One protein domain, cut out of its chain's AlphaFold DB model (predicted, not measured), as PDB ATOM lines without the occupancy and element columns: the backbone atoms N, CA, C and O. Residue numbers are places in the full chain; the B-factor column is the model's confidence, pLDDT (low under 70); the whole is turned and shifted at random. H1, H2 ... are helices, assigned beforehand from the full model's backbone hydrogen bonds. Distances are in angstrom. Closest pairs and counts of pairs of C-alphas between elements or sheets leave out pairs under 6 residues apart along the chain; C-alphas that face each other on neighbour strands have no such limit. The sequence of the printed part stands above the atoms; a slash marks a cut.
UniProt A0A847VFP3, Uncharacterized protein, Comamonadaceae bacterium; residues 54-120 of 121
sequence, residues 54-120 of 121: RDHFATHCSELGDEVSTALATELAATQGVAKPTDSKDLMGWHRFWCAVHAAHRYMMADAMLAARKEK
ATOM      1  N   ARG A  54     338.594 -12.385 266.073       90.69
ATOM      2  CA  ARG A  54     337.399 -12.769 266.837       90.69
ATOM      3  C   ARG A  54     336.777 -11.552 267.523       90.69
ATOM      4  O   ARG A  54     335.573 -11.349 267.414       90.69
ATOM      5  N   ASP A  55     337.596 -10.715 268.160       89.50
ATOM      6  CA  ASP A  55     337.144  -9.477 268.811       89.50
ATOM      7  C   ASP A  55     336.624  -8.461 267.787       89.50
ATOM      8  O   ASP A  55     335.606  -7.800 268.005       89.50
ATOM      9  N   HIS A  56     337.269  -8.382 266.619       88.88
ATOM     10  CA  HIS A  56     336.771  -7.583 265.502       88.88
ATOM     11  C   HIS A  56     335.358  -8.017 265.075       88.88
ATOM     12  O   HIS A  56     334.468  -7.177 264.966       88.88
ATOM     13  N   PHE A  57     335.104  -9.315 264.892       91.44
ATOM     14  CA  PHE A  57     333.755  -9.791 264.576       91.44
ATOM     15  C   PHE A  57     332.761  -9.561 265.715       91.44
ATOM     16  O   PHE A  57     331.642  -9.123 265.458       91.44
ATOM     17  N   ALA A  58     333.164  -9.794 266.964       92.31
ATOM     18  CA  ALA A  58     332.298  -9.586 268.120       92.31
ATOM     19  C   ALA A  58     331.843  -8.118 268.238       92.31
ATOM     20  O   ALA A  58     330.678  -7.855 268.528       92.31
ATOM     21  N   THR A  59     332.734  -7.160 267.963       90.44
ATOM     22  CA  THR A  59     332.429  -5.715 267.996       90.44
ATOM     23  C   THR A  59     331.581  -5.225 266.824       90.44
ATOM     24  O   THR A  59     330.870  -4.236 266.973       90.44
ATOM     25  N   HIS A  60     331.628  -5.908 265.677       91.62
ATOM     26  CA  HIS A  60     330.864  -5.543 264.476       91.62
ATOM     27  C   HIS A  60     329.564  -6.345 264.321       91.62
ATOM     28  O   HIS A  60     328.797  -6.120 263.385       91.62
ATOM     29  N   CYS A  61     329.308  -7.289 265.225       87.69
ATOM     30  CA  CYS A  61     328.062  -8.029 265.264       87.69
ATOM     31  C   CYS A  61     326.938  -7.145 265.825       87.69
ATOM     32  O   CYS A  61     327.088  -6.528 266.884       87.69
ATOM     33  N   SER A  62     325.803  -7.113 265.120       84.81
ATOM     34  CA  SER A  62     324.593  -6.436 265.586       84.81
ATOM     35  C   SER A  62     324.150  -6.943 266.957       84.81
ATOM     36  O   SER A  62     324.375  -8.098 267.333       84.81
ATOM     37  N   GLU A  63     323.485  -6.070 267.705       80.75
ATOM     38  CA  GLU A  63     322.902  -6.441 268.987       80.75
ATOM     39  C   GLU A  63     321.813  -7.497 268.812       80.75
ATOM     40  O   GLU A  63     321.108  -7.548 267.802       80.75
ATOM     41  N   LEU A  64     321.710  -8.370 269.813       85.88
ATOM     42  CA  LEU A  64     320.604  -9.308 269.912       85.88
ATOM     43  C   LEU A  64     319.319  -8.493 270.098       85.88
ATOM     44  O   LEU A  64     319.261  -7.673 271.010       85.88
ATOM     45  N   GLY A  65     318.336  -8.696 269.221       82.88
ATOM     46  CA  GLY A  65     317.109  -7.899 269.218       82.88
ATOM     47  C   GLY A  65     316.237  -8.092 270.462       82.88
ATOM     48  O   GLY A  65     316.321  -9.112 271.150       82.88
ATOM     49  N   ASP A  66     315.341  -7.129 270.688       79.44
ATOM     50  CA  ASP A  66     314.464  -7.048 271.869       79.44
ATOM     51  C   ASP A  66     313.470  -8.218 271.997       79.44
ATOM     52  O   ASP A  66     312.917  -8.464 273.068       79.44
ATOM     53  N   GLU A  67     313.251  -8.972 270.918       81.44
ATOM     54  CA  GLU A  67     312.324 -10.111 270.863       81.44
ATOM     55  C   GLU A  67     312.959 -11.444 271.302       81.44
ATOM     56  O   GLU A  67     312.358 -12.512 271.150       81.44
ATOM     57  N   VAL A  68     314.183 -11.426 271.845       85.44
ATOM     58  CA  VAL A  68     314.843 -12.650 272.311       85.44
ATOM     59  C   VAL A  68     314.016 -13.354 273.391       85.44
ATOM     60  O   VAL A  68     313.624 -12.778 274.409       85.44
ATOM     61  N   SER A  69     313.782 -14.656 273.202       90.25
ATOM     62  CA  SER A  69     313.104 -15.453 274.222       90.25
ATOM     63  C   SER A  69     313.898 -15.458 275.533       90.25
ATOM     64  O   SER A  69     315.125 -15.576 275.560       90.25
ATOM     65  N   THR A  70     313.181 -15.408 276.654       88.19
ATOM     66  CA  THR A  70     313.787 -15.467 277.991       88.19
ATOM     67  C   THR A  70     314.586 -16.754 278.226       88.19
ATOM     68  O   THR A  70     315.563 -16.735 278.975       88.19
ATOM     69  N   ALA A  71     314.192 -17.862 277.591       92.50
ATOM     70  CA  ALA A  71     314.916 -19.127 277.666       92.50
ATOM     71  C   ALA A  71     316.307 -19.001 277.027       92.50
ATOM     72  O   ALA A  71     317.304 -19.262 277.693       92.50
ATOM     73  N   LEU A  72     316.384 -18.493 275.792       93.19
ATOM     74  CA  LEU A  72     317.660 -18.280 275.102       93.19
ATOM     75  C   LEU A  72     318.561 -17.288 275.850       93.19
ATOM     76  O   LEU A  72     319.749 -17.544 276.013       93.19
ATOM     77  N   ALA A  73     318.000 -16.184 276.355       95.00
ATOM     78  CA  ALA A  73     318.760 -15.231 277.162       95.00
ATOM     79  C   ALA A  73     319.355 -15.894 278.421       95.00
ATOM     80  O   ALA A  73     320.500 -15.641 278.782       95.00
ATOM     81  N   THR A  74     318.607 -16.790 279.069       96.12
ATOM     82  CA  THR A  74     319.092 -17.508 280.257       96.12
ATOM     83  C   THR A  74     320.263 -18.433 279.917       96.12
ATOM     84  O   THR A  74     321.275 -18.399 280.615       96.12
ATOM     85  N   GLU A  75     320.166 -19.196 278.826       95.88
ATOM     86  CA  GLU A  75     321.252 -20.071 278.357       95.88
ATOM     87  C   GLU A  75     322.510 -19.272 277.986       95.88
ATOM     88  O   GLU A  75     323.618 -19.619 278.391       95.88
ATOM     89  N   LEU A  76     322.352 -18.151 277.273       95.44
ATOM     90  CA  LEU A  76     323.474 -17.291 276.888       95.44
ATOM     91  C   LEU A  76     324.195 -16.717 278.111       95.44
ATOM     92  O   LEU A  76     325.420 -16.804 278.190       95.44
ATOM     93  N   ALA A  77     323.460 -16.177 279.085       95.69
ATOM     94  CA  ALA A  77     324.051 -15.648 280.313       95.69
ATOM     95  C   ALA A  77     324.790 -16.735 281.116       95.69
ATOM     96  O   ALA A  77     325.873 -16.479 281.653       95.69
ATOM     97  N   ALA A  78     324.261 -17.963 281.138       94.94
ATOM     98  CA  ALA A  78     324.885 -19.093 281.818       94.94
ATOM     99  C   ALA A  78     326.265 -19.446 281.236       94.94
ATOM    100  O   ALA A  78     327.161 -19.807 282.000       94.94
ATOM    101  N   THR A  79     326.492 -19.252 279.928       94.50
ATOM    102  CA  THR A  79     327.828 -19.437 279.316       94.50
ATOM    103  C   THR A  79     328.890 -18.492 279.884       94.50
ATOM    104  O   THR A  79     330.078 -18.789 279.812       94.50
ATOM    105  N   GLN A  80     328.468 -17.366 280.465       91.62
ATOM    106  CA  GLN A  80     329.331 -16.380 281.119       91.62
ATOM    107  C   GLN A  80     329.327 -16.530 282.650       91.62
ATOM    108  O   GLN A  80     329.837 -15.666 283.361       91.62
ATOM    109  N   GLY A  81     328.707 -17.590 283.182       94.31
ATOM    110  CA  GLY A  81     328.573 -17.819 284.623       94.31
ATOM    111  C   GLY A  81     327.583 -16.882 285.324       94.31
ATOM    112  O   GLY A  81     327.635 -16.752 286.547       94.31
ATOM    113  N   VAL A  82     326.685 -16.221 284.584       95.81
ATOM    114  CA  VAL A  82     325.706 -15.279 285.141       95.81
ATOM    115  C   VAL A  82     324.319 -15.914 285.162       95.81
ATOM    116  O   VAL A  82     323.765 -16.276 284.128       95.81
ATOM    117  N   ALA A  83     323.736 -16.031 286.356       95.12
ATOM    118  CA  ALA A  83     322.376 -16.528 286.530       95.12
ATOM    119  C   ALA A  83     321.336 -15.425 286.288       95.12
ATOM    120  O   ALA A  83     321.571 -14.246 286.563       95.12
ATOM    121  N   LYS A  84     320.149 -15.826 285.824       95.25
ATOM    122  CA  LYS A  84     319.003 -14.924 285.695       95.25
ATOM    123  C   LYS A  84     318.533 -14.447 287.085       95.25
ATOM    124  O   LYS A  84     318.233 -15.292 287.933       95.25
ATOM    125  N   PRO A  85     318.388 -13.130 287.313       95.50
ATOM    126  CA  PRO A  85     317.813 -12.601 288.546       95.50
ATOM    127  C   PRO A  85     316.354 -13.033 288.740       95.50
ATOM    128  O   PRO A  85     315.579 -13.129 287.785       95.50
ATOM    129  N   THR A  86     315.968 -13.265 289.993       94.50
ATOM    130  CA  THR A  86     314.593 -13.627 290.376       94.50
ATOM    131  C   THR A  86     313.782 -12.427 290.861       94.50
ATOM    132  O   THR A  86     312.574 -12.382 290.634       94.50
ATOM    133  N   ASP A  87     314.431 -11.448 291.495       94.75
ATOM    134  CA  ASP A  87     313.803 -10.204 291.939       94.75
ATOM    135  C   ASP A  87     313.747  -9.190 290.787       94.75
ATOM    136  O   ASP A  87     314.766  -8.816 290.205       94.75
ATOM    137  N   SER A  88     312.547  -8.712 290.457       91.25
ATOM    138  CA  SER A  88     312.351  -7.680 289.434       91.25
ATOM    139  C   SER A  88     312.893  -6.309 289.847       91.25
ATOM    140  O   SER A  88     313.085  -5.450 288.990       91.25
ATOM    141  N   LYS A  89     313.166  -6.095 291.139       95.88
ATOM    142  CA  LYS A  89     313.732  -4.846 291.666       95.88
ATOM    143  C   LYS A  89     315.259  -4.815 291.655       95.88
ATOM    144  O   LYS A  89     315.832  -3.746 291.866       95.88
ATOM    145  N   ASP A  90     315.926  -5.937 291.384       95.38
ATOM    146  CA  ASP A  90     317.387  -5.990 291.282       95.38
ATOM    147  C   ASP A  90     317.874  -5.439 289.933       95.38
ATOM    148  O   ASP A  90     318.288  -6.171 289.032       95.38
ATOM    149  N   LEU A  91     317.816  -4.114 289.783       95.56
ATOM    150  CA  LEU A  91     318.196  -3.425 288.547       95.56
ATOM    151  C   LEU A  91     319.636  -3.745 288.121       95.56
ATOM    152  O   LEU A  91     319.908  -3.917 286.932       95.56
ATOM    153  N   MET A  92     320.560  -3.863 289.079       96.56
ATOM    154  CA  MET A  92     321.960  -4.163 288.776       96.56
ATOM    155  C   MET A  92     322.187  -5.629 288.411       96.56
ATOM    156  O   MET A  92     323.051  -5.916 287.581       96.56
ATOM    157  N   GLY A  93     321.439  -6.558 289.009       96.06
ATOM    158  CA  GLY A  93     321.410  -7.957 288.591       96.06
ATOM    159  C   GLY A  93     320.885  -8.099 287.169       96.06
ATOM    160  O   GLY A  93     321.528  -8.743 286.341       96.06
ATOM    161  N   TRP A  94     319.776  -7.428 286.850       95.12
ATOM    162  CA  TRP A  94     319.206  -7.429 285.501       95.12
ATOM    163  C   TRP A  94     320.140  -6.808 284.468       95.12
ATOM    164  O   TRP A  94     320.295  -7.355 283.379       95.12
ATOM    165  N   HIS A  95     320.815  -5.710 284.810       95.38
ATOM    166  CA  HIS A  95     321.786  -5.101 283.908       95.38
ATOM    167  C   HIS A  95     322.978  -6.032 283.638       95.38
ATOM    168  O   HIS A  95     323.325  -6.266 282.484       95.38
ATOM    169  N   ARG A  96     323.557  -6.644 284.684       95.75
ATOM    170  CA  ARG A  96     324.648  -7.625 284.534       95.75
ATOM    171  C   ARG A  96     324.237  -8.842 283.712       95.75
ATOM    172  O   ARG A  96     325.021  -9.301 282.886       95.75
ATOM    173  N   PHE A  97     323.017  -9.332 283.918       96.00
ATOM    174  CA  PHE A  97     322.439 -10.409 283.123       96.00
ATOM    175  C   PHE A  97     322.431 -10.052 281.634       96.00
ATOM    176  O   PHE A  97     322.996 -10.790 280.834       96.00
ATOM    177  N   TRP A  98     321.890  -8.891 281.256       94.44
ATOM    178  CA  TRP A  98     321.840  -8.491 279.848       94.44
ATOM    179  C   TRP A  98     323.219  -8.215 279.242       94.44
ATOM    180  O   TRP A  98     323.467  -8.614 278.106       94.44
ATOM    181  N   CYS A  99     324.160  -7.635 279.994       94.81
ATOM    182  CA  CYS A  99     325.549  -7.520 279.539       94.81
ATOM    183  C   CYS A  99     326.152  -8.892 279.194       94.81
ATOM    184  O   CYS A  99     326.785  -9.036 278.147       94.81
ATOM    185  N   ALA A 100     325.922  -9.904 280.038       95.06
ATOM    186  CA  ALA A 100     326.388 -11.266 279.796       95.06
ATOM    187  C   ALA A 100     325.726 -11.900 278.562       95.06
ATOM    188  O   ALA A 100     326.418 -12.508 277.747       95.06
ATOM    189  N   VAL A 101     324.414 -11.704 278.380       95.44
ATOM    190  CA  VAL A 101     323.683 -12.165 277.185       95.44
ATOM    191  C   VAL A 101     324.290 -11.586 275.909       95.44
ATOM    192  O   VAL A 101     324.601 -12.331 274.979       95.44
ATOM    193  N   HIS A 102     324.492 -10.267 275.860       94.19
ATOM    194  CA  HIS A 102     325.028  -9.608 274.672       94.19
ATOM    195  C   HIS A 102     326.480 -10.005 274.391       94.19
ATOM    196  O   HIS A 102     326.828 -10.232 273.231       94.19
ATOM    197  N   ALA A 103     327.316 -10.131 275.424       93.62
ATOM    198  CA  ALA A 103     328.691 -10.599 275.270       93.62
ATOM    199  C   ALA A 103     328.738 -12.029 274.707       93.62
ATOM    200  O   ALA A 103     329.412 -12.269 273.702       93.62
ATOM    201  N   ALA A 104     327.968 -12.954 275.292       94.38
ATOM    202  CA  ALA A 104     327.887 -14.341 274.836       94.38
ATOM    203  C   ALA A 104     327.430 -14.438 273.377       94.38
ATOM    204  O   ALA A 104     328.057 -15.125 272.573       94.38
ATOM    205  N   HIS A 105     326.371 -13.710 273.017       94.50
ATOM    206  CA  HIS A 105     325.850 -13.697 271.654       94.50
ATOM    207  C   HIS A 105     326.885 -13.184 270.642       94.50
ATOM    208  O   HIS A 105     327.125 -13.826 269.620       94.50
ATOM    209  N   ARG A 106     327.543 -12.053 270.933       94.50
ATOM    210  CA  ARG A 106     328.554 -11.459 270.042       94.50
ATOM    211  C   ARG A 106     329.727 -12.406 269.791       94.50
ATOM    212  O   ARG A 106     330.139 -12.574 268.646       94.50
ATOM    213  N   TYR A 107     330.236 -13.057 270.837       93.69
ATOM    214  CA  TYR A 107     331.338 -14.007 270.685       93.69
ATOM    215  C   TYR A 107     330.914 -15.314 270.008       93.69
ATOM    216  O   TYR A 107     331.671 -15.835 269.193       93.69
ATOM    217  N   MET A 108     329.689 -15.793 270.237       93.94
ATOM    218  CA  MET A 108     329.136 -16.940 269.508       93.94
ATOM    219  C   MET A 108     329.031 -16.658 268.001       93.94
ATOM    220  O   MET A 108     329.408 -17.494 267.180       93.94
ATOM    221  N   MET A 109     328.580 -15.459 267.625       94.12
ATOM    222  CA  MET A 109     328.529 -15.027 266.226       94.12
ATOM    223  C   MET A 109     329.928 -14.881 265.620       94.12
ATOM    224  O   MET A 109     330.154 -15.313 264.488       94.12
ATOM    225  N   ALA A 110     330.885 -14.329 266.369       94.06
ATOM    226  CA  ALA A 110     332.277 -14.241 265.939       94.06
ATOM    227  C   ALA A 110     332.886 -15.624 265.655       94.06
ATOM    228  O   ALA A 110     333.544 -15.813 264.628       94.06
ATOM    229  N   ASP A 111     332.623 -16.602 266.522       93.56
ATOM    230  CA  ASP A 111     333.091 -17.978 266.353       93.56
ATOM    231  C   ASP A 111     332.471 -18.638 265.114       93.56
ATOM    232  O   ASP A 111     333.181 -19.268 264.325       93.56
ATOM    233  N   ALA A 112     331.176 -18.418 264.869       93.44
ATOM    234  CA  ALA A 112     330.504 -18.888 263.659       93.44
ATOM    235  C   ALA A 112     331.105 -18.274 262.377       93.44
ATOM    236  O   ALA A 112     331.311 -18.978 261.387       93.44
ATOM    237  N   MET A 113     331.452 -16.981 262.390       93.44
ATOM    238  CA  MET A 113     332.110 -16.319 261.255       93.44
ATOM    239  C   MET A 113     333.509 -16.886 260.977       93.44
ATOM    240  O   MET A 113     333.885 -17.071 259.816       93.44
ATOM    241  N   LEU A 114     334.285 -17.178 262.025       91.88
ATOM    242  CA  LEU A 114     335.597 -17.815 261.889       91.88
ATOM    243  C   LEU A 114     335.474 -19.235 261.323       91.88
ATOM    244  O   LEU A 114     336.211 -19.586 260.397       91.88
ATOM    245  N   ALA A 115     334.518 -20.024 261.820       92.19
ATOM    246  CA  ALA A 115     334.246 -21.368 261.316       92.19
ATOM    247  C   ALA A 115     333.877 -21.351 259.820       92.19
ATOM    248  O   ALA A 115     334.494 -22.060 259.027       92.19
ATOM    249  N   ALA A 116     332.975 -20.453 259.409       92.50
ATOM    250  CA  ALA A 116     332.555 -20.311 258.013       92.50
ATOM    251  C   ALA A 116     333.690 -19.886 257.057       92.50
ATOM    252  O   ALA A 116     333.628 -20.150 255.855       92.50
ATOM    253  N   ARG A 117     334.741 -19.212 257.554       88.75
ATOM    254  CA  ARG A 117     335.950 -18.918 256.759       88.75
ATOM    255  C   ARG A 117     336.848 -20.139 256.599       88.75
ATOM    256  O   ARG A 117     337.428 -20.314 255.529       88.75
ATOM    257  N   LYS A 118     336.963 -20.964 257.641       82.75
ATOM    258  CA  LYS A 118     337.801 -22.168 257.622       82.75
ATOM    259  C   LYS A 118     337.318 -23.176 256.580       82.75
ATOM    260  O   LYS A 118     338.143 -23.762 255.903       82.75
ATOM    261  N   GLU A 119     336.009 -23.319 256.401       70.25
ATOM    262  CA  GLU A 119     335.423 -24.207 255.382       70.25
ATOM    263  C   GLU A 119     335.715 -23.776 253.933       70.25
ATOM    264  O   GLU A 119     335.545 -24.568 253.010       70.25
ATOM    265  N   LYS A 120     336.149 -22.527 253.716       63.09
ATOM    266  CA  LYS A 120     336.471 -21.976 252.389       63.09
ATOM    267  C   LYS A 120     337.968 -21.997 252.053       63.09
ATOM    268  O   LYS A 120     338.321 -21.547 250.964       63.09
TER     269      LYS A 120
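AT A GLANCE: This is residues 54 to 120 of the 121 residues of an uncharacterized protein of Comamonadaceae bacterium (UniProt A0A847VFP3). One long, straight helix, H3, makes the axis of a rod, and two short helices, H1 and H2, pack crosswise on opposite sides of it at different places along its length, without reaching each other. The last residues of the printed part, 115 to 120, stick out at one end of the rod, and at the other end the turn of residues 87 to 92, where the chain folds back into H3, stands free. The printed part has 67 residues with three named helices in the order H1, H2, H3 and no named strand; its class is all helix. It is only just loose, close to compact, with a radius of gyration of the C-alphas of 13.4 A, and it spans 48 by 22 by 18 A.

IN THESE COORDINATES: The longest helix, H3, has 28 residues, 91 to 118, and measures 41.1 A from its first to its last C-alpha. It begins with C-alpha 91 at (318.196, -3.425, 288.547) and ends with C-alpha 118 at (337.801, -22.168, 257.622). H2 takes residues 70 to 79 and is 14.7 A long from first to last C-alpha. H1 takes residues 54 to 60, with C-alpha 54 at (337.399, -12.769, 266.837), and is 10.0 A long.

HOW THE PARTS SIT: H3 touches both of the other helices, each with a different part of its length. With residues 97 to 105 alone it touches H2, where the closest C-alphas are those of Ala 77 and Val 101, 4.7 A apart. The lines of H2 and H3 are about perpendicular, at 75 degrees. With residues 106 to 114 alone H3 touches H1, where the closest C-alphas are those of Ala 58 and Arg 106, 4.6 A apart. H1 and H3 run opposite ways at a steep tilt of 65 degrees. H1 and H2 are apart. In H1, H2 and H3 every O i to N i+4 pair is within hydrogen-bond range.

THE WHOLE: The two C-alphas farthest apart are those of Lys 89 and Lys 120, at 48.5 A. Without the stretches that stand free, residues 87 to 92 and residues 115 to 120, of which 115 to 118 belong to H3, the body of 55 residues spans 35 by 23 by 16 A. The link from H2 to H3 is long, with 11 residues, and the link from H1 to H2 is short, with 9. The printed part has no cut. The mean pLDDT of the printed part is 91.5, and one residue, Lys 120, is under 70.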